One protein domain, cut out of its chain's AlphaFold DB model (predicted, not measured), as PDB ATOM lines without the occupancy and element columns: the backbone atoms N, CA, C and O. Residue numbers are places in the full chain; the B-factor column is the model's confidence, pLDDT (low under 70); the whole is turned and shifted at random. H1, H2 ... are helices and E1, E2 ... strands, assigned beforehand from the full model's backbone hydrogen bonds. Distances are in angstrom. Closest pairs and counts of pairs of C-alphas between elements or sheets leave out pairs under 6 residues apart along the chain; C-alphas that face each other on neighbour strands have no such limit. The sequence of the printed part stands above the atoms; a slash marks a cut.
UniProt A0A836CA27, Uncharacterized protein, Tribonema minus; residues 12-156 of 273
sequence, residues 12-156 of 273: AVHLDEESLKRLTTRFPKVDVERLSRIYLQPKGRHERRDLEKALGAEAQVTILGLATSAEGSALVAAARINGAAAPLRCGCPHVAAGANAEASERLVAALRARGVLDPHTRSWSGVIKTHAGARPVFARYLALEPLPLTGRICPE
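What this domain is: This is residues 12 to 156 of the 273 residues of an uncharacterized protein of Tribonema minus (UniProt A0A836CA27). A strongly twisted, bending antiparallel sheet of six strands makes the core, with H1 over one face and H4 over the other, while H3 is near one end on the same face as H4. Long E6 runs through the sheet with E3 and then E4 beside it; E1 and E2 add on near its last residues, and E5 near its first. The printed part has 145 residues with four named helices and six named strands, in the order E1 H1 H2 E2 H3 E3 E4 H4 E5 E6; the class is mixed, helices and strands. It is compact, with a radius of gyration of the C-alphas of 15.3 A and spans of 40 by 36 by 28 A.

How they stand to each other: In the branched sheet, E6, residues 137 to 155, has staggered antiparallel pairing with E5, residues 123 to 128, E3, residues 58 to 69, and E1, residues 12 to 15. E1 and E5 lie on one side of E6 and E3 on the other side. Within hydrogen-bond range are N 139 and O 126 at 2.8 A in the hairpin of E5 and E6, N 61 and O 149 at 2.8 A between E3 and E6, and N 14 and O 152 at 2.8 A between E1 and E6. E4, residues 72 to 81, forms a hairpin with E3, with N 62 and O 78 at 2.8 A. E2, residues 37 to 40, is antiparallel to E1, with N 13 and O 38 at 2.8 A. H1, residues 17 to 26, is on the sheet at a height of 8.9 A and runs along the strands, at 24 degrees to E3 on the local plane; its closest C-alphas to E6 are those of Ser 19 and Leu 149, 4.9 A apart. H4, residues 101 to 113, is on the opposite face at a height of 8.8 A, over E4 and E6; the C-alphas of Ala 78 in E4 and Ala 101 are closest, 4.2 A apart. H3, residues 45 to 54, is on the same face as H4, and these two helices are apart. H2, residues 32 to 35, is not on the sheet and only just touches H1, with 3 pairs of C-alphas within 8 A, the closest being those of Thr 24 and Val 32, 6.8 A apart. In H1, H3 and H4 every O i to N i+4 pair is within hydrogen-bond range; H2 is too short for such a pair.

Where its parts are: E6 measures 33.1 A from first to last C-alpha and bends by 105 degrees at residue 152; E3 measures 32.0 A and bends by 57 degrees at residue 64. E4 measures 28.6 A, H4 17.6 A and E5 14.8 A. E1 begins at C-alpha 12, (42.869, -7.765, 48.132), and E6 ends at C-alpha 155, (46.850, -4.641, 51.720).

The domain as a whole: The two C-alphas farthest apart, those of Arg 49 and His 120, are 42.5 A apart. The printed part has no cut, and the link from E4 to H4 is long, with 19 residues. Mean pLDDT of the printed part is 73.4; 47 residues are under 70, among them residues 87 to 119.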
ATOM      1  N   ALA A  12      43.756  -7.709  49.283       88.31
ATOM      2  CA  ALA A  12      42.869  -7.765  48.132       88.31
ATOM      3  C   ALA A  12      43.622  -7.621  46.807       88.31
ATOM      4  O   ALA A  12      44.718  -7.072  46.732       88.31
ATOM      5  N   VAL A  13      43.000  -8.110  45.735       90.19
ATOM      6  CA  VAL A  13      43.333  -7.705  44.370       90.19
ATOM      7  C   VAL A  13      42.543  -6.443  44.054       90.19
ATOM      8  O   VAL A  13      41.313  -6.486  44.005       90.19
ATOM      9  N   HIS A  14      43.247  -5.343  43.829       90.88
ATOM     10  CA  HIS A  14      42.690  -4.071  43.394       90.88
ATOM     11  C   HIS A  14      42.700  -4.023  41.871       90.88
ATOM     12  O   HIS A  14      43.765  -4.079  41.255       90.88
ATOM     13  N   LEU A  15      41.516  -3.994  41.265       90.81
ATOM     14  CA  LEU A  15      41.365  -4.034  39.814       90.81
ATOM     15  C   LEU A  15      41.881  -2.744  39.174       90.81
ATOM     16  O   LEU A  15      41.627  -1.654  39.681       90.81
ATOM     17  N   ASP A  16      42.565  -2.869  38.036       91.94
ATOM     18  CA  ASP A  16      42.979  -1.700  37.259       91.94
ATOM     19  C   ASP A  16      41.792  -0.998  36.576       91.94
ATOM     20  O   ASP A  16      40.680  -1.527  36.462       91.94
ATOM     21  N   GLU A  17      42.031   0.228  36.109       91.12
ATOM     22  CA  GLU A  17      41.000   1.077  35.511       91.12
ATOM     23  C   GLU A  17      40.352   0.432  34.271       91.12
ATOM     24  O   GLU A  17      39.139   0.537  34.064       91.12
ATOM     25  N   GLU A  18      41.130  -0.272  33.445       92.94
ATOM     26  CA  GLU A  18      40.616  -0.954  32.253       92.94
ATOM     27  C   GLU A  18      39.694  -2.122  32.632       92.94
ATOM     28  O   GLU A  18      38.628  -2.324  32.044       92.94
ATOM     29  N   SER A  19      40.070  -2.885  33.650       92.31
ATOM     30  CA  SER A  19      39.292  -3.987  34.206       92.31
ATOM     31  C   SER A  19      38.006  -3.491  34.845       92.31
ATOM     32  O   SER A  19      36.945  -4.063  34.594       92.31
ATOM     33  N   LEU A  20      38.061  -2.375  35.573       89.75
ATOM     34  CA  LEU A  20      36.874  -1.697  36.083       89.75
ATOM     35  C   LEU A  20      35.943  -1.256  34.949       89.75
ATOM     36  O   LEU A  20      34.755  -1.561  34.999       89.75
ATOM     37  N   LYS A  21      36.457  -0.627  33.884       91.12
ATOM     38  CA  LYS A  21      35.657  -0.240  32.703       91.12
ATOM     39  C   LYS A  21      34.997  -1.441  32.025       91.12
ATOM     40  O   LYS A  21      33.820  -1.387  31.665       91.12
ATOM     41  N   ARG A  22      35.732  -2.544  31.857       91.81
ATOM     42  CA  ARG A  22      35.193  -3.797  31.300       91.81
ATOM     43  C   ARG A  22      34.079  -4.356  32.182       91.81
ATOM     44  O   ARG A  22      33.031  -4.765  31.677       91.81
ATOM     45  N   LEU A  23      34.285  -4.331  33.496       87.44
ATOM     46  CA  LEU A  23      33.334  -4.828  34.479       87.44
ATOM     47  C   LEU A  23      32.053  -3.984  34.513       87.44
ATOM     48  O   LEU A  23      30.960  -4.542  34.451       87.44
ATOM     49  N   THR A  24      32.158  -2.655  34.519       87.12
ATOM     50  CA  THR A  24      30.999  -1.745  34.520       87.12
ATOM     51  C   THR A  24      30.223  -1.783  33.214       87.12
ATOM     52  O   THR A  24      28.995  -1.792  33.230       87.12
ATOM     53  N   THR A  25      30.916  -1.901  32.080       89.88
ATOM     54  CA  THR A  25      30.270  -2.088  30.773       89.88
ATOM     55  C   THR A  25      29.449  -3.375  30.749       89.88
ATOM     56  O   THR A  25      28.329  -3.402  30.236       89.88
ATOM     57  N   ARG A  26      29.986  -4.458  31.327       87.44
ATOM     58  CA  ARG A  26      29.302  -5.753  31.376       87.44
ATOM     59  C   ARG A  26      28.173  -5.786  32.406       87.44
ATOM     60  O   ARG A  26      27.161  -6.447  32.168       87.44
ATOM     61  N   PHE A  27      28.338  -5.084  33.522       83.50
ATOM     62  CA  PHE A  27      27.418  -5.082  34.655       83.50
ATOM     63  C   PHE A  27      27.076  -3.647  35.102       83.50
ATOM     64  O   PHE A  27      27.452  -3.229  36.197       83.50
ATOM     65  N   PRO A  28      26.292  -2.894  34.310       76.56
ATOM     66  CA  PRO A  28      26.063  -1.458  34.527       76.56
ATOM     67  C   PRO A  28      25.250  -1.122  35.785       76.56
ATOM     68  O   PRO A  28      25.121   0.039  36.150       76.56
ATOM     69  N   LYS A  29      24.653  -2.130  36.430       72.50
ATOM     70  CA  LYS A  29      23.849  -1.974  37.651       72.50
ATOM     71  C   LYS A  29      24.628  -2.282  38.930       72.50
ATOM     72  O   LYS A  29      24.026  -2.277  39.999       72.50
ATOM     73  N   VAL A  30      25.908  -2.634  38.822       67.94
ATOM     74  CA  VAL A  30      26.702  -3.045  39.978       67.94
ATOM     75  C   VAL A  30      27.555  -1.879  40.460       67.94
ATOM     76  O   VAL A  30      28.121  -1.134  39.664       67.94
ATOM     77  N   ASP A  31      27.607  -1.730  41.778       70.44
ATOM     78  CA  ASP A  31      28.373  -0.705  42.472       70.44
ATOM     79  C   ASP A  31      29.882  -0.917  42.274       70.44
ATOM     80  O   ASP A  31      30.469  -1.875  42.777       70.44
ATOM     81  N   VAL A  32      30.497  -0.018  41.510       67.38
ATOM     82  CA  VAL A  32      31.891  -0.107  41.060       67.38
ATOM     83  C   VAL A  32      32.874   0.023  42.214       67.38
ATOM     84  O   VAL A  32      33.893  -0.666  42.221       67.38
ATOM     85  N   GLU A  33      32.564   0.859  43.207       68.44
ATOM     86  CA  GLU A  33      33.439   1.056  44.364       68.44
ATOM     87  C   GLU A  33      33.594  -0.258  45.123       68.44
ATOM     88  O   GLU A  33      34.706  -0.677  45.446       68.44
ATOM     89  N   ARG A  34      32.482  -0.978  45.293       67.44
ATOM     90  CA  ARG A  34      32.454  -2.300  45.927       67.44
ATOM     91  C   ARG A  34      33.074  -3.407  45.077       67.44
ATOM     92  O   ARG A  34      33.516  -4.409  45.630       67.44
ATOM     93  N   LEU A  35      33.101  -3.246  43.755       71.25
ATOM     94  CA  LEU A  35      33.692  -4.206  42.817       71.25
ATOM     95  C   LEU A  35      35.186  -4.013  42.573       71.25
ATOM     96  O   LEU A  35      35.822  -4.897  42.000       71.25
ATOM     97  N   SER A  36      35.744  -2.877  42.983       81.06
ATOM     98  CA  SER A  36      37.147  -2.543  42.735       81.06
ATOM     99  C   SER A  36      38.145  -3.452  43.450       81.06
ATOM    100  O   SER A  36      39.323  -3.451  43.095       81.06
ATOM    101  N   ARG A  37      37.686  -4.253  44.421       85.81
ATOM    102  CA  ARG A  37      38.535  -5.067  45.296       85.81
ATOM    103  C   ARG A  37      38.020  -6.493  45.390       85.81
ATOM    104  O   ARG A  37      36.826  -6.731  45.563       85.81
ATOM    105  N   ILE A  38      38.940  -7.449  45.333       83.88
ATOM    106  CA  ILE A  38      38.648  -8.873  45.503       83.88
ATOM    107  C   ILE A  38      39.515  -9.416  46.629       83.88
ATOM    108  O   ILE A  38      40.718  -9.599  46.464       83.88
ATOM    109  N   TYR A  39      38.890  -9.691  47.772       84.75
ATOM    110  CA  TYR A  39      39.596 -10.124  48.972       84.75
ATOM    111  C   TYR A  39      40.184 -11.532  48.848       84.75
ATOM    112  O   TYR A  39      39.517 -12.502  48.461       84.75
ATOM    113  N   LEU A  40      41.444 -11.634  49.255       83.62
ATOM    114  CA  LEU A  40      42.209 -12.862  49.363       83.62
ATOM    115  C   LEU A  40      42.146 -13.345  50.812       83.62
ATOM    116  O   LEU A  40      42.351 -12.574  51.747       83.62
ATOM    117  N   GLN A  41      41.849 -14.629  51.017       78.62
ATOM    118  CA  GLN A  41      41.830 -15.206  52.359       78.62
ATOM    119  C   GLN A  41      42.653 -16.489  52.399       78.62
ATOM    120  O   GLN A  41      42.142 -17.558  52.053       78.62
ATOM    121  N   PRO A  42      43.910 -16.411  52.853       76.94
ATOM    122  CA  PRO A  42      44.716 -17.602  53.031       76.94
ATOM    123  C   PRO A  42      44.098 -18.508  54.105       76.94
ATOM    124  O   PRO A  42      43.683 -18.047  55.170       76.94
ATOM    125  N   LYS A  43      44.047 -19.816  53.842       73.50
ATOM    126  CA  LYS A  43      43.502 -20.834  54.761       73.50
ATOM    127  C   LYS A  43      44.457 -21.213  55.887       73.50
ATOM    128  O   LYS A  43      44.051 -21.855  56.853       73.50
ATOM    129  N   GLY A  44      45.729 -20.852  55.764       76.44
ATOM    130  CA  GLY A  44      46.757 -21.216  56.726       76.44
ATOM    131  C   GLY A  44      48.021 -20.382  56.579       76.44
ATOM    132  O   GLY A  44      48.135 -19.531  55.699       76.44
ATOM    133  N   ARG A  45      48.993 -20.651  57.455       73.06
ATOM    134  CA  ARG A  45      50.258 -19.901  57.507       73.06
ATOM    135  C   ARG A  45      51.063 -19.971  56.209       73.06
ATOM    136  O   ARG A  45      51.701 -18.987  55.867       73.06
ATOM    137  N   HIS A  46      51.023 -21.098  55.499       74.88
ATOM    138  CA  HIS A  46      51.759 -21.258  54.243       74.88
ATOM    139  C   HIS A  46      51.184 -20.369  53.132       74.88
ATOM    140  O   HIS A  46      51.889 -19.495  52.647       74.88
ATOM    141  N   GLU A  47      49.876 -20.478  52.853       77.19
ATOM    142  CA  GLU A  47      49.192 -19.609  51.880       77.19
ATOM    143  C   GLU A  47      49.334 -18.121  52.231       77.19
ATOM    144  O   GLU A  47      49.410 -17.278  51.344       77.19
ATOM    145  N   ARG A  48      49.381 -17.786  53.528       78.62
ATOM    146  CA  ARG A  48      49.602 -16.410  53.978       78.62
ATOM    147  C   ARG A  48      51.011 -15.916  53.644       78.62
ATOM    148  O   ARG A  48      51.126 -14.823  53.112       78.62
ATOM    149  N   ARG A  49      52.051 -16.723  53.882       76.00
ATOM    150  CA  ARG A  49      53.433 -16.385  53.496       76.00
ATOM    151  C   ARG A  49      53.590 -16.248  51.984       76.00
ATOM    152  O   ARG A  49      54.295 -15.360  51.521       76.00
ATOM    153  N   ASP A  50      52.948 -17.122  51.216       79.81
ATOM    154  CA  ASP A  50      52.988 -17.043  49.753       79.81
ATOM    155  C   ASP A  50      52.290 -15.777  49.248       79.81
ATOM    156  O   ASP A  50      52.764 -15.134  48.314       79.81
ATOM    157  N   LEU A  51      51.192 -15.391  49.903       81.75
ATOM    158  CA  LEU A  51      50.493 -14.150  49.617       81.75
ATOM    159  C   LEU A  51      51.322 -12.916  49.989       81.75
ATOM    160  O   LEU A  51      51.387 -11.985  49.194       81.75
ATOM    161  N   GLU A  52      51.983 -12.926  51.147       80.50
ATOM    162  CA  GLU A  52      52.913 -11.871  51.571       80.50
ATOM    163  C   GLU A  52      54.012 -11.684  50.515       80.50
ATOM    164  O   GLU A  52      54.200 -10.582  50.020       80.50
ATOM    165  N   LYS A  53      54.643 -12.763  50.035       81.94
ATOM    166  CA  LYS A  53      55.642 -12.698  48.948       81.94
ATOM    167  C   LYS A  53      55.101 -12.160  47.619       81.94
ATOM    168  O   LYS A  53      55.887 -11.751  46.769       81.94
ATOM    169  N   ALA A  54      53.789 -12.216  47.412       84.56
ATOM    170  CA  ALA A  54      53.139 -11.775  46.187       84.56
ATOM    171  C   ALA A  54      52.567 -10.355  46.269       84.56
ATOM    172  O   ALA A  54      52.082  -9.843  45.263       84.56
ATOM    173  N   LEU A  55      52.593  -9.704  47.429       85.50
ATOM    174  CA  LEU A  55      52.122  -8.328  47.547       85.50
ATOM    175  C   LEU A  55      52.912  -7.407  46.595       85.50
ATOM    176  O   LEU A  55      54.124  -7.528  46.410       85.50
ATOM    177  N   GLY A  56      52.211  -6.481  45.949       85.50
ATOM    178  CA  GLY A  56      52.732  -5.653  44.864       85.50
ATOM    179  C   GLY A  56      52.711  -6.327  43.492       85.50
ATOM    180  O   GLY A  56      52.774  -5.615  42.489       85.50
ATOM    181  N   ALA A  57      52.576  -7.653  43.403       88.38
ATOM    182  CA  ALA A  57      52.504  -8.352  42.124       88.38
ATOM    183  C   ALA A  57      51.164  -8.115  41.410       88.38
ATOM    184  O   ALA A  57      50.146  -7.763  42.015       88.38
ATOM    185  N   GLU A  58      51.175  -8.338  40.097       90.75
ATOM    186  CA  GLU A  58      49.961  -8.399  39.292       90.75
ATOM    187  C   GLU A  58      49.224  -9.725  39.542       90.75
ATOM    188  O   GLU A  58      49.828 -10.798  39.636       90.75
ATOM    189  N   ALA A  59      47.900  -9.650  39.622       90.88
ATOM    190  CA  ALA A  59      47.008 -10.792  39.680       90.88
ATOM    191  C   ALA A  59      46.044 -10.772  38.492       90.88
ATOM    192  O   ALA A  59      45.454  -9.748  38.146       90.88
ATOM    193  N   GLN A  60      45.837 -11.948  37.909       91.62
ATOM    194  CA  GLN A  60      44.806 -12.169  36.905       91.62
ATOM    195  C   GLN A  60      43.531 -12.613  37.600       91.62
ATOM    196  O   GLN A  60      43.541 -13.560  38.384       91.62
ATOM    197  N   VAL A  61      42.422 -11.963  37.288       89.12
ATOM    198  CA  VAL A  61      41.102 -12.282  37.825       89.12
ATOM    199  C   VAL A  61      40.185 -12.627  36.665       89.12
ATOM    200  O   VAL A  61      40.138 -11.920  35.672       89.12
ATOM    201  N   THR A  62      39.396 -13.682  36.789       87.69
ATOM    202  CA  THR A  62      38.416 -14.066  35.774       87.69
ATOM    203  C   THR A  62      37.042 -14.171  36.404       87.69
ATOM    204  O   THR A  62      36.839 -14.983  37.308       87.69
ATOM    205  N   ILE A  63      36.078 -13.395  35.906       86.50
ATOM    206  CA  ILE A  63      34.671 -13.558  36.290       86.50
ATOM    207  C   ILE A  63      34.072 -14.707  35.484       86.50
ATOM    208  O   ILE A  63      34.125 -14.713  34.255       86.50
ATOM    209  N   LEU A  64      33.506 -15.683  36.187       83.00
ATOM    210  CA  LEU A  64      32.990 -16.934  35.626       83.00
ATOM    211  C   LEU A  64      31.462 -17.012  35.647       83.00
ATOM    212  O   LEU A  64      30.868 -17.788  34.895       83.00
ATOM    213  N   GLY A  65      30.810 -16.237  36.513       81.69
ATOM    214  CA  GLY A  65      29.372 -16.348  36.691       81.69
ATOM    215  C   GLY A  65      28.761 -15.300  37.606       81.69
ATOM    216  O   GLY A  65      29.460 -14.508  38.235       81.69
ATOM    217  N   LEU A  66      27.436 -15.340  37.682       81.38
ATOM    218  CA  LEU A  66      26.613 -14.543  38.580       81.38
ATOM    219  C   LEU A  66      25.753 -15.485  39.424       81.38
ATOM    220  O   LEU A  66      24.936 -16.236  38.890       81.38
ATOM    221  N   ALA A  67      25.932 -15.435  40.738       78.00
ATOM    222  CA  ALA A  67      25.069 -16.084  41.711       78.00
ATOM    223  C   ALA A  67      24.031 -15.077  42.216       78.00
ATOM    224  O   ALA A  67      24.375 -13.947  42.548       78.00
ATOM    225  N   THR A  68      22.763 -15.462  42.282       74.19
ATOM    226  CA  THR A  68      21.686 -14.626  42.822       74.19
ATOM    227  C   THR A  68      20.850 -15.417  43.816       74.19
ATOM    228  O   THR A  68      20.654 -16.620  43.662       74.19
ATOM    229  N   SER A  69      20.366 -14.757  44.860       71.19
ATOM    230  CA  SER A  69      19.448 -15.301  45.857       71.19
ATOM    231  C   SER A  69      18.410 -14.244  46.237       71.19
ATOM    232  O   SER A  69      18.457 -13.111  45.758       71.19
ATOM    233  N   ALA A  70      17.471 -14.600  47.116       67.19
ATOM    234  CA  ALA A  70      16.543 -13.626  47.695       67.19
ATOM    235  C   ALA A  70      17.251 -12.520  48.509       67.19
ATOM    236  O   ALA A  70      16.680 -11.454  48.711       67.19
ATOM    237  N   GLU A  71      18.480 -12.771  48.965       65.62
ATOM    238  CA  GLU A  71      19.250 -11.874  49.836       65.62
ATOM    239  C   GLU A  71      20.220 -10.977  49.054       65.62
ATOM    240  O   GLU A  71      20.705  -9.980  49.585       65.62
ATOM    241  N   GLY A  72      20.516 -11.302  47.792       66.25
ATOM    242  CA  GLY A  72      21.441 -10.503  46.999       66.25
ATOM    243  C   GLY A  72      21.913 -11.163  45.713       66.25
ATOM    244  O   GLY A  72      21.404 -12.187  45.263       66.25
ATOM    245  N   SER A  73      22.896 -10.538  45.080       71.88
ATOM    246  CA  SER A  73      23.540 -11.018  43.858       71.88
ATOM    247  C   SER A  73      25.037 -10.844  43.985       71.88
ATOM    248  O   SER A  73      25.489  -9.914  44.635       71.88
ATOM    249  N   ALA A  74      25.799 -11.735  43.373       73.38
ATOM    250  CA  ALA A  74      27.210 -11.875  43.637       73.38
ATOM    251  C   ALA A  74      27.947 -12.421  42.413       73.38
ATOM    252  O   ALA A  74      27.555 -13.438  41.838       73.38
ATOM    253  N   LEU A  75      29.040 -11.768  42.024       76.88
ATOM    254  CA  LEU A  75      29.919 -12.290  40.979       76.88
ATOM    255  C   LEU A  75      30.781 -13.440  41.509       76.88
ATOM    256  O   LEU A  75      31.264 -13.418  42.643       76.88
ATOM    257  N   VAL A  76      30.969 -14.442  40.656       77.12
ATOM    258  CA  VAL A  76      31.836 -15.597  40.893       77.12
ATOM    259  C   VAL A  76      33.140 -15.360  40.156       77.12
ATOM    260  O   VAL A  76      33.133 -15.216  38.932       77.12
ATOM    261  N   ALA A  77      34.244 -15.321  40.895       79.25
ATOM    262  CA  ALA A  77      35.565 -15.014  40.365       79.25
ATOM    263  C   ALA A  77      36.564 -16.141  40.650       79.25
ATOM    264  O   ALA A  77      36.432 -16.893  41.616       79.25
ATOM    265  N   ALA A  78      37.577 -16.229  39.800       81.94
ATOM    266  CA  ALA A  78      38.791 -17.005  39.996       81.94
ATOM    267  C   ALA A  78      39.980 -16.049  39.903       81.94
ATOM    268  O   ALA A  78      39.971 -15.170  39.050       81.94
ATOM    269  N   ALA A  79      40.993 -16.213  40.752       82.38
ATOM    270  CA  ALA A  79      42.197 -15.392  40.700       82.38
ATOM    271  C   ALA A  79      43.443 -16.263  40.555       82.38
ATOM    272  O   ALA A  79      43.500 -17.377  41.088       82.38
ATOM    273  N   ARG A  80      44.432 -15.748  39.825       85.69
ATOM    274  CA  ARG A  80      45.752 -16.343  39.654       85.69
ATOM    275  C   ARG A  80      46.842 -15.325  39.943       85.69
ATOM    276  O   ARG A  80      46.764 -14.184  39.498       85.69
ATOM    277  N   ILE A  81      47.863 -15.776  40.654       82.69
ATOM    278  CA  ILE A  81      49.032 -15.003  41.063       82.69
ATOM    279  C   ILE A  81      50.245 -15.790  40.584       82.69
ATOM    280  O   ILE A  81      50.382 -16.963  40.932       82.69
ATOM    281  N   ASN A  82      51.091 -15.192  39.741       81.25
ATOM    282  CA  ASN A  82      52.242 -15.878  39.135       81.25
ATOM    283  C   ASN A  82      51.868 -17.219  38.461       81.25
ATOM    284  O   ASN A  82      52.600 -18.203  38.534       81.25
ATOM    285  N   GLY A  83      50.680 -17.285  37.849       75.31
ATOM    286  CA  GLY A  83      50.145 -18.494  37.211       75.31
ATOM    287  C   GLY A  83      49.524 -19.529  38.164       75.31
ATOM    288  O   GLY A  83      48.821 -20.424  37.693       75.31
ATOM    289  N   ALA A  84      49.699 -19.395  39.481       76.50
ATOM    290  CA  ALA A  84      49.108 -20.276  40.485       76.50
ATOM    291  C   ALA A  84      47.724 -19.786  40.937       76.50
ATOM    292  O   ALA A  84      47.457 -18.588  40.962       76.50
ATOM    293  N   ALA A  85      46.828 -20.705  41.306       77.50
ATOM    294  CA  ALA A  85      45.502 -20.358  41.817       77.50
ATOM    295  C   ALA A  85      45.590 -19.648  43.178       77.50
ATOM    296  O   ALA A  85      46.214 -20.156  44.105       77.50
ATOM    297  N   ALA A  86      44.906 -18.512  43.315       73.69
ATOM    298  CA  ALA A  86      44.869 -17.738  44.549       73.69
ATOM    299  C   ALA A  86      43.659 -18.102  45.433       73.69
ATOM    300  O   ALA A  86      42.571 -18.402  44.913       73.69
ATOM    301  N   PRO A  87      43.805 -18.053  46.770       67.06
ATOM    302  CA  PRO A  87      42.707 -18.298  47.692       67.06
ATOM    303  C   PRO A  87      41.809 -17.052  47.821       67.06
ATOM    304  O   PRO A  87      42.178 -16.058  48.440       67.06
ATOM    305  N   LEU A  88      40.605 -17.110  47.245       62.81
ATOM    306  CA  LEU A  88      39.582 -16.056  47.337       62.81
ATOM    307  C   LEU A  88      38.586 -16.329  48.478       62.81
ATOM    308  O   LEU A  88      38.172 -17.481  48.649       62.81
ATOM    309  N   ARG A  89      38.103 -15.285  49.176       56.56
ATOM    310  CA  ARG A  89      36.913 -15.376  50.057       56.56
ATOM    311  C   ARG A  89      35.819 -14.399  49.651       56.56
ATOM    312  O   ARG A  89      36.075 -13.264  49.275       56.56
ATOM    313  N   CYS A  90      34.577 -14.849  49.822       48.16
ATOM    314  CA  CYS A  90      33.388 -14.003  49.840       48.16
ATOM    315  C   CYS A  90      33.420 -13.023  51.020       48.16
ATOM    316  O   CYS A  90      33.312 -13.446  52.173       48.16
ATOM    317  N   GLY A  91      33.491 -11.730  50.720       36.62
ATOM    318  CA  GLY A  91      33.303 -10.641  51.674       36.62
ATOM    319  C   GLY A  91      31.971  -9.908  51.477       36.62
ATOM    320  O   GLY A  91      31.993  -8.699  51.344       36.62
ATOM    321  N   CYS A  92      30.827 -10.611  51.452       29.98
ATOM    322  CA  CYS A  92      29.456 -10.043  51.455       29.98
ATOM    323  C   CYS A  92      29.115  -8.958  50.386       29.98
ATOM    324  O   CYS A  92      29.906  -8.580  49.529       29.98
ATOM    325  N   PRO A  93      27.861  -8.479  50.361       37.00
ATOM    326  CA  PRO A  93      26.732  -9.101  49.678       37.00
ATOM    327  C   PRO A  93      26.710  -8.917  48.142       37.00
ATOM    328  O   PRO A  93      25.719  -9.310  47.530       37.00
ATOM    329  N   HIS A  94      27.727  -8.318  47.503       36.41
ATOM    330  CA  HIS A  94      27.650  -7.938  46.074       36.41
ATOM    331  C   HIS A  94      28.738  -8.542  45.161       36.41
ATOM    332  O   HIS A  94      28.596  -8.518  43.938       36.41
ATOM    333  N   VAL A  95      29.749  -9.209  45.735       36.31
ATOM    334  CA  VAL A  95      30.658 -10.150  45.045       36.31
ATOM    335  C   VAL A  95      30.954 -11.317  45.968       36.31
ATOM    336  O   VAL A  95      31.576 -11.167  47.016       36.31
ATOM    337  N   ALA A  96      30.464 -12.493  45.601       35.44
ATOM    338  CA  ALA A  96      30.544 -13.700  46.409       35.44
ATOM    339  C   ALA A  96      30.197 -14.956  45.586       35.44
ATOM    340  O   ALA A  96      29.056 -15.406  45.551       35.44
ATOM    341  N   ALA A  97      31.203 -15.585  44.989       33.72
ATOM    342  CA  ALA A  97      31.443 -16.998  45.276       33.72
ATOM    343  C   ALA A  97      32.940 -17.279  45.124       33.72
ATOM    344  O   ALA A  97      33.429 -17.664  44.067       33.72
ATOM    345  N   GLY A  98      33.669 -17.033  46.211       31.89
ATOM    346  CA  GLY A  98      34.937 -17.676  46.485       31.89
ATOM    347  C   GLY A  98      34.670 -19.127  46.857       31.89
ATOM    348  O   GLY A  98      34.211 -19.442  47.952       31.89
ATOM    349  N   ALA A  99      35.004 -20.018  45.949       31.81
ATOM    350  CA  ALA A  99      35.949 -21.039  46.323       31.81
ATOM    351  C   ALA A  99      37.235 -20.688  45.542       31.81
ATOM    352  O   ALA A  99      37.168 -19.908  44.591       31.81
ATOM    353  N   ASN A 100      38.423 -21.130  45.959       41.12
ATOM    354  CA  ASN A 100      39.645 -20.892  45.167       41.12
ATOM    355  C   ASN A 100      39.396 -21.221  43.674       41.12
ATOM    356  O   ASN A 100      38.473 -21.982  43.383       41.12
ATOM    357  N   ALA A 101      40.156 -20.650  42.730       41.66
ATOM    358  CA  ALA A 101      39.900 -20.835  41.287       41.66
ATOM    359  C   ALA A 101      39.557 -22.299  40.937       41.66
ATOM    360  O   ALA A 101      38.552 -22.568  40.292       41.66
ATOM    361  N   GLU A 102      40.299 -23.236  41.527       43.31
ATOM    362  CA  GLU A 102      40.083 -24.677  41.443       43.31
ATOM    363  C   GLU A 102      38.725 -25.163  41.997       43.31
ATOM    364  O   GLU A 102      38.113 -26.059  41.432       43.31
ATOM    365  N   ALA A 103      38.223 -24.657  43.120       46.06
ATOM    366  CA  ALA A 103      36.929 -25.045  43.680       46.06
ATOM    367  C   ALA A 103      35.739 -24.342  43.004       46.06
ATOM    368  O   ALA A 103      34.681 -24.961  42.893       46.06
ATOM    369  N   SER A 104      35.900 -23.119  42.489       49.16
ATOM    370  CA  SER A 104      34.894 -22.479  41.624       49.16
ATOM    371  C   SER A 104      34.813 -23.197  40.273       49.16
ATOM    372  O   SER A 104      33.723 -23.550  39.820       49.16
ATOM    373  N   GLU A 105      35.961 -23.518  39.671       52.28
ATOM    374  CA  GLU A 105      36.052 -24.358  38.474       52.28
ATOM    375  C   GLU A 105      35.483 -25.759  38.736       52.28
ATOM    376  O   GLU A 105      34.682 -26.239  37.934       52.28
ATOM    377  N   ARG A 106      35.788 -26.392  39.882       55.28
ATOM    378  CA  ARG A 106      35.196 -27.682  40.284       55.28
ATOM    379  C   ARG A 106      33.698 -27.593  40.527       55.28
ATOM    380  O   ARG A 106      33.007 -28.537  40.168       55.28
ATOM    381  N   LEU A 107      33.172 -26.513  41.103       58.78
ATOM    382  CA  LEU A 107      31.728 -26.340  41.282       58.78
ATOM    383  C   LEU A 107      31.038 -26.253  39.921       58.78
ATOM    384  O   LEU A 107      30.089 -26.991  39.673       58.78
ATOM    385  N   VAL A 108      31.539 -25.414  39.014       58.97
ATOM    386  CA  VAL A 108      30.991 -25.299  37.655       58.97
ATOM    387  C   VAL A 108      31.124 -26.624  36.900       58.97
ATOM    388  O   VAL A 108      30.165 -27.066  36.268       58.97
ATOM    389  N   ALA A 109      32.275 -27.292  36.994       61.41
ATOM    390  CA  ALA A 109      32.500 -28.603  36.397       61.41
ATOM    391  C   ALA A 109      31.573 -29.672  36.994       61.41
ATOM    392  O   ALA A 109      31.013 -30.465  36.246       61.41
ATOM    393  N   ALA A 110      31.335 -29.662  38.307       60.31
ATOM    394  CA  ALA A 110      30.429 -30.584  38.984       60.31
ATOM    395  C   ALA A 110      28.962 -30.323  38.619       60.31
ATOM    396  O   ALA A 110      28.215 -31.273  38.395       60.31
ATOM    397  N   LEU A 111      28.542 -29.057  38.515       64.31
ATOM    398  CA  LEU A 111      27.200 -28.685  38.058       64.31
ATOM    399  C   LEU A 111      26.973 -29.104  36.597       64.31
ATOM    400  O   LEU A 111      25.907 -29.628  36.273       64.31
ATOM    401  N   ARG A 112      27.986 -28.948  35.729       63.66
ATOM    402  CA  ARG A 112      27.966 -29.455  34.345       63.66
ATOM    403  C   ARG A 112      27.919 -30.983  34.296       63.66
ATOM    404  O   ARG A 112      27.066 -31.536  33.615       63.66
ATOM    405  N   ALA A 113      28.787 -31.663  35.045       62.12
ATOM    406  CA  ALA A 113      28.872 -33.125  35.075       62.12
ATOM    407  C   ALA A 113      27.587 -33.781  35.600       62.12
ATOM    408  O   ALA A 113      27.236 -34.880  35.186       62.12
ATOM    409  N   ARG A 114      26.863 -33.096  36.491       63.91
ATOM    410  CA  ARG A 114      25.564 -33.541  37.015       63.91
ATOM    411  C   ARG A 114      24.376 -33.188  36.113       63.91
ATOM    412  O   ARG A 114      23.252 -33.500  36.486       63.91
ATOM    413  N   GLY A 115      24.594 -32.516  34.977       58.22
ATOM    414  CA  GLY A 115      23.528 -32.107  34.051       58.22
ATOM    415  C   GLY A 115      22.522 -31.114  34.644       58.22
ATOM    416  O   GLY A 115      21.448 -30.919  34.090       58.22
ATOM    417  N   VAL A 116      22.851 -30.506  35.788       65.31
ATOM    418  CA  VAL A 116      21.986 -29.539  36.483       65.31
ATOM    419  C   VAL A 116      22.245 -28.111  36.018       65.31
ATOM    420  O   VAL A 116      21.406 -27.241  36.234       65.31
ATOM    421  N   LEU A 117      23.388 -27.863  35.374       69.75
ATOM    422  CA  LEU A 117      23.568 -26.659  34.579       69.75
ATOM    423  C   LEU A 117      22.878 -26.887  33.234       69.75
ATOM    424  O   LEU A 117      23.328 -27.723  32.449       69.75
ATOM    425  N   ASP A 118      21.799 -26.158  32.979       69.25
ATOM    426  CA  ASP A 118      21.111 -26.201  31.695       69.25
ATOM    427  C   ASP A 118      22.127 -25.870  30.581       69.25
ATOM    428  O   ASP A 118      22.762 -24.810  30.621       69.25
ATOM    429  N   PRO A 119      22.338 -26.770  29.606       68.81
ATOM    430  CA  PRO A 119      23.366 -26.600  28.583       68.81
ATOM    431  C   PRO A 119      23.058 -25.452  27.611       68.81
ATOM    432  O   PRO A 119      23.980 -24.911  27.000       68.81
ATOM    433  N   HIS A 120      21.790 -25.058  27.483       73.06
ATOM    434  CA  HIS A 120      21.338 -23.974  26.618       73.06
ATOM    435  C   HIS A 120      21.390 -22.631  27.337       73.06
ATOM    436  O   HIS A 120      21.937 -21.664  26.812       73.06
ATOM    437  N   THR A 121      20.851 -22.568  28.555       76.62
ATOM    438  CA  THR A 121      20.791 -21.312  29.320       76.62
ATOM    439  C   THR A 121      22.038 -21.066  30.163       76.62
ATOM    440  O   THR A 121      22.189 -19.986  30.732       76.62
ATOM    441  N   ARG A 122      22.938 -22.058  30.253       80.94
ATOM    442  CA  ARG A 122      24.127 -22.060  31.121       80.94
ATOM    443  C   ARG A 122      23.788 -21.692  32.565       80.94
ATOM    444  O   ARG A 122      24.604 -21.104  33.276       80.94
ATOM    445  N   SER A 123      22.573 -22.023  32.990       83.62
ATOM    446  CA  SER A 123      22.027 -21.599  34.266       83.62
ATOM    447  C   SER A 123      21.660 -22.788  35.137       83.62
ATOM    448  O   SER A 123      21.372 -23.883  34.664       83.62
ATOM    449  N   TRP A 124      21.705 -22.563  36.437       83.00
ATOM    450  CA  TRP A 124      21.216 -23.469  37.452       83.00
ATOM    451  C   TRP A 124      20.294 -22.688  38.382       83.00
ATOM    452  O   TRP A 124      20.488 -21.494  38.618       83.00
ATOM    453  N   SER A 125      19.294 -23.362  38.934       80.00
ATOM    454  CA  SER A 125      18.483 -22.810  40.010       80.00
ATOM    455  C   SER A 125      18.066 -23.912  40.963       80.00
ATOM    456  O   SER A 125      17.777 -25.027  40.529       80.00
ATOM    457  N   GLY A 126      18.036 -23.610  42.254       76.81
ATOM    458  CA  GLY A 126      17.682 -24.588  43.266       76.81
ATOM    459  C   GLY A 126      17.827 -24.046  44.676       76.81
ATOM    460  O   GLY A 126      18.120 -22.874  44.893       76.81
ATOM    461  N   VAL A 127      17.601 -24.916  45.652       71.56
ATOM    462  CA  VAL A 127      17.679 -24.561  47.069       71.56
ATOM    463  C   VAL A 127      19.049 -24.953  47.615       71.56
ATOM    464  O   VAL A 127      19.436 -26.120  47.546       71.56
ATOM    465  N   ILE A 128      19.775 -23.988  48.177       65.88
ATOM    466  CA  ILE A 128      21.057 -24.209  48.850       65.88
ATOM    467  C   ILE A 128      20.799 -24.327  50.349       65.88
ATOM    468  O   ILE A 128      20.128 -23.485  50.953       65.88
ATOM    469  N   LYS A 129      21.344 -25.384  50.958       57.25
ATOM    470  CA  LYS A 129      21.398 -25.501  52.416       57.25
ATOM    471  C   LYS A 129      22.483 -24.563  52.930       57.25
ATOM    472  O   LYS A 129      23.652 -24.717  52.587       57.25
ATOM    473  N   THR A 130      22.076 -23.593  53.727       57.94
ATOM    474  CA  THR A 130      22.963 -22.695  54.463       57.94
ATOM    475  C   THR A 130      23.536 -23.426  55.689       57.94
ATOM    476  O   THR A 130      23.105 -24.536  56.020       57.94
ATOM    477  N   HIS A 131      24.578 -22.874  56.320       52.00
ATOM    478  CA  HIS A 131      25.214 -23.498  57.488       52.00
ATOM    479  C   HIS A 131      24.224 -23.736  58.647       52.00
ATOM    480  O   HIS A 131      23.154 -23.131  58.706       52.00
ATOM    481  N   ALA A 132      24.584 -24.675  59.530       43.97
ATOM    482  CA  ALA A 132      23.706 -25.309  60.515       43.97
ATOM    483  C   ALA A 132      22.802 -24.310  61.266       43.97
ATOM    484  O   ALA A 132      23.273 -23.536  62.094       43.97
ATOM    485  N   GLY A 133      21.498 -24.356  60.967       56.94
ATOM    486  CA  GLY A 133      20.452 -23.552  61.613       56.94
ATOM    487  C   GLY A 133      19.788 -22.501  60.717       56.94
ATOM    488  O   GLY A 133      18.680 -22.065  61.022       56.94
ATOM    489  N   ALA A 134      20.401 -22.122  59.593       63.25
ATOM    490  CA  ALA A 134      19.812 -21.148  58.678       63.25
ATOM    491  C   ALA A 134      18.763 -21.784  57.742       63.25
ATOM    492  O   ALA A 134      18.806 -22.974  57.411       63.25
ATOM    493  N   ARG A 135      17.766 -20.980  57.335       70.38
ATOM    494  CA  ARG A 135      16.721 -21.439  56.411       70.38
ATOM    495  C   ARG A 135      17.341 -21.712  55.036       70.38
ATOM    496  O   ARG A 135      18.197 -20.940  54.601       70.38
ATOM    497  N   PRO A 136      16.915 -22.778  54.338       71.50
ATOM    498  CA  PRO A 136      17.335 -23.006  52.965       71.50
ATOM    499  C   PRO A 136      16.960 -21.811  52.087       71.50
ATOM    500  O   PRO A 136      15.848 -21.291  52.192       71.50
ATOM    501  N   VAL A 137      17.874 -21.396  51.213       70.19
ATOM    502  CA  VAL A 137      17.677 -20.231  50.344       70.19
ATOM    503  C   VAL A 137      17.582 -20.695  48.899       70.19
ATOM    504  O   VAL A 137      18.394 -21.502  48.443       70.19
ATOM    505  N   PHE A 138      16.588 -20.192  48.167       75.56
ATOM    506  CA  PHE A 138      16.543 -20.369  46.720       75.56
ATOM    507  C   PHE A 138      17.610 -19.492  46.070       75.56
ATOM    508  O   PHE A 138      17.654 -18.279  46.289       75.56
ATOM    509  N   ALA A 139      18.457 -20.113  45.261       77.56
ATOM    510  CA  ALA A 139      19.536 -19.462  44.553       77.56
ATOM    511  C   ALA A 139      19.499 -19.824  43.070       77.56
ATOM    512  O   ALA A 139      19.031 -20.892  42.665       77.56
ATOM    513  N   ARG A 140      20.029 -18.923  42.253       77.69
ATOM    514  CA  ARG A 140      20.288 -19.136  40.836       77.69
ATOM    515  C   ARG A 140      21.757 -18.880  40.576       77.69
ATOM    516  O   ARG A 140      22.365 -18.005  41.181       77.69
ATOM    517  N   TYR A 141      22.321 -19.640  39.660       81.25
ATOM    518  CA  TYR A 141      23.658 -19.424  39.148       81.25
ATOM    519  C   TYR A 141      23.574 -19.310  37.635       81.25
ATOM    520  O   TYR A 141      22.944 -20.137  36.983       81.25
ATOM    521  N   LEU A 142      24.205 -18.288  37.078       83.62
ATOM    522  CA  LEU A 142      24.348 -18.097  35.646       83.62
ATOM    523  C   LEU A 142      25.835 -18.149  35.320       83.62
ATOM    524  O   LEU A 142      26.583 -17.266  35.738       83.62
ATOM    525  N   ALA A 143      26.267 -19.165  34.576       82.56
ATOM    526  CA  ALA A 143      27.617 -19.178  34.036       82.56
ATOM    527  C   ALA A 143      27.712 -18.155  32.902       82.56
ATOM    528  O   ALA A 143      26.891 -18.132  31.983       82.56
ATOM    529  N   LEU A 144      28.735 -17.316  32.974       85.00
ATOM    530  CA  LEU A 144      28.991 -16.259  32.012       85.00
ATOM    531  C   LEU A 144      30.130 -16.664  31.078       85.00
ATOM    532  O   LEU A 144      30.864 -17.623  31.322       85.00
ATOM    533  N   GLU A 145      30.263 -15.932  29.978       88.19
ATOM    534  CA  GLU A 145      31.517 -15.949  29.232       88.19
ATOM    535  C   GLU A 145      32.630 -15.386  30.125       88.19
ATOM    536  O   GLU A 145      32.397 -14.352  30.761       88.19
ATOM    537  N   PRO A 146      33.796 -16.059  30.206       87.88
ATOM    538  CA  PRO A 146      34.894 -15.615  31.051       87.88
ATOM    539  C   PRO A 146      35.272 -14.168  30.746       87.88
ATOM    540  O   PRO A 146      35.631 -13.849  29.614       87.88
ATOM    541  N   LEU A 147      35.198 -13.305  31.758       90.00
ATOM    542  CA  LEU A 147      35.656 -11.924  31.655       90.00
ATOM    543  C   LEU A 147      37.022 -11.820  32.340       90.00
ATOM    544  O   LEU A 147      37.056 -11.834  33.575       90.00
ATOM    545  N   PRO A 148      38.128 -11.770  31.575       92.25
ATOM    546  CA  PRO A 148      39.449 -11.571  32.140       92.25
ATOM    547  C   PRO A 148      39.602 -10.125  32.609       92.25
ATOM    548  O   PRO A 148      39.233  -9.177  31.915       92.25
ATOM    549  N   LEU A 149      40.163  -9.991  33.795       92.19
ATOM    550  CA  LEU A 149      40.445  -8.769  34.519       92.19
ATOM    551  C   LEU A 149      41.864  -8.878  35.081       92.19
ATOM    552  O   LEU A 149      42.409  -9.968  35.272       92.19
ATOM    553  N   THR A 150      42.439  -7.731  35.375       92.94
ATOM    554  CA  THR A 150      43.788  -7.575  35.902       92.94
ATOM    555  C   THR A 150      43.746  -6.599  37.068       92.94
ATOM    556  O   THR A 150      42.850  -5.756  37.188       92.94
ATOM    557  N   GLY A 151      44.668  -6.787  37.998       91.44
ATOM    558  CA  GLY A 151      44.756  -5.968  39.190       91.44
ATOM    559  C   GLY A 151      46.046  -6.212  39.944       91.44
ATOM    560  O   GLY A 151      46.847  -7.068  39.570       91.44
ATOM    561  N   ARG A 152      46.245  -5.464  41.022       91.19
ATOM    562  CA  ARG A 152      47.436  -5.556  41.863       91.19
ATOM    563  C   ARG A 152      47.078  -6.036  43.257       91.19
ATOM    564  O   ARG A 152      46.029  -5.686  43.789       91.19
ATOM    565  N   ILE A 153      47.940  -6.857  43.837       89.50
ATOM    566  CA  ILE A 153      47.726  -7.422  45.168       89.50
ATOM    567  C   ILE A 153      48.260  -6.448  46.209       89.50
ATOM    568  O   ILE A 153      49.474  -6.304  46.323       89.50
ATOM    569  N   CYS A 154      47.389  -5.823  46.992       87.75
ATOM    570  CA  CYS A 154      47.802  -4.922  48.066       87.75
ATOM    571  C   CYS A 154      47.068  -5.260  49.371       87.75
ATOM    572  O   CYS A 154      45.952  -5.793  49.333       87.75
ATOM    573  N   PRO A 155      47.652  -4.927  50.535       85.69
ATOM    574  CA  PRO A 155      46.850  -4.641  51.720       85.69
ATOM    575  C   PRO A 155      45.831  -3.544  51.391       85.69
ATOM    576  O   PRO A 155      46.156  -2.613  50.644       85.69
ATOM    577  N   GLU A 156      44.612  -3.653  51.922       82.94
ATOM    578  CA  GLU A 156      43.530  -2.701  51.640       82.94
ATOM    579  C   GLU A 156      43.941  -1.254  51.949       82.94
ATOM    580  O   GLU A 156      43.650  -0.344  51.175       82.94
TER     581      GLU A 156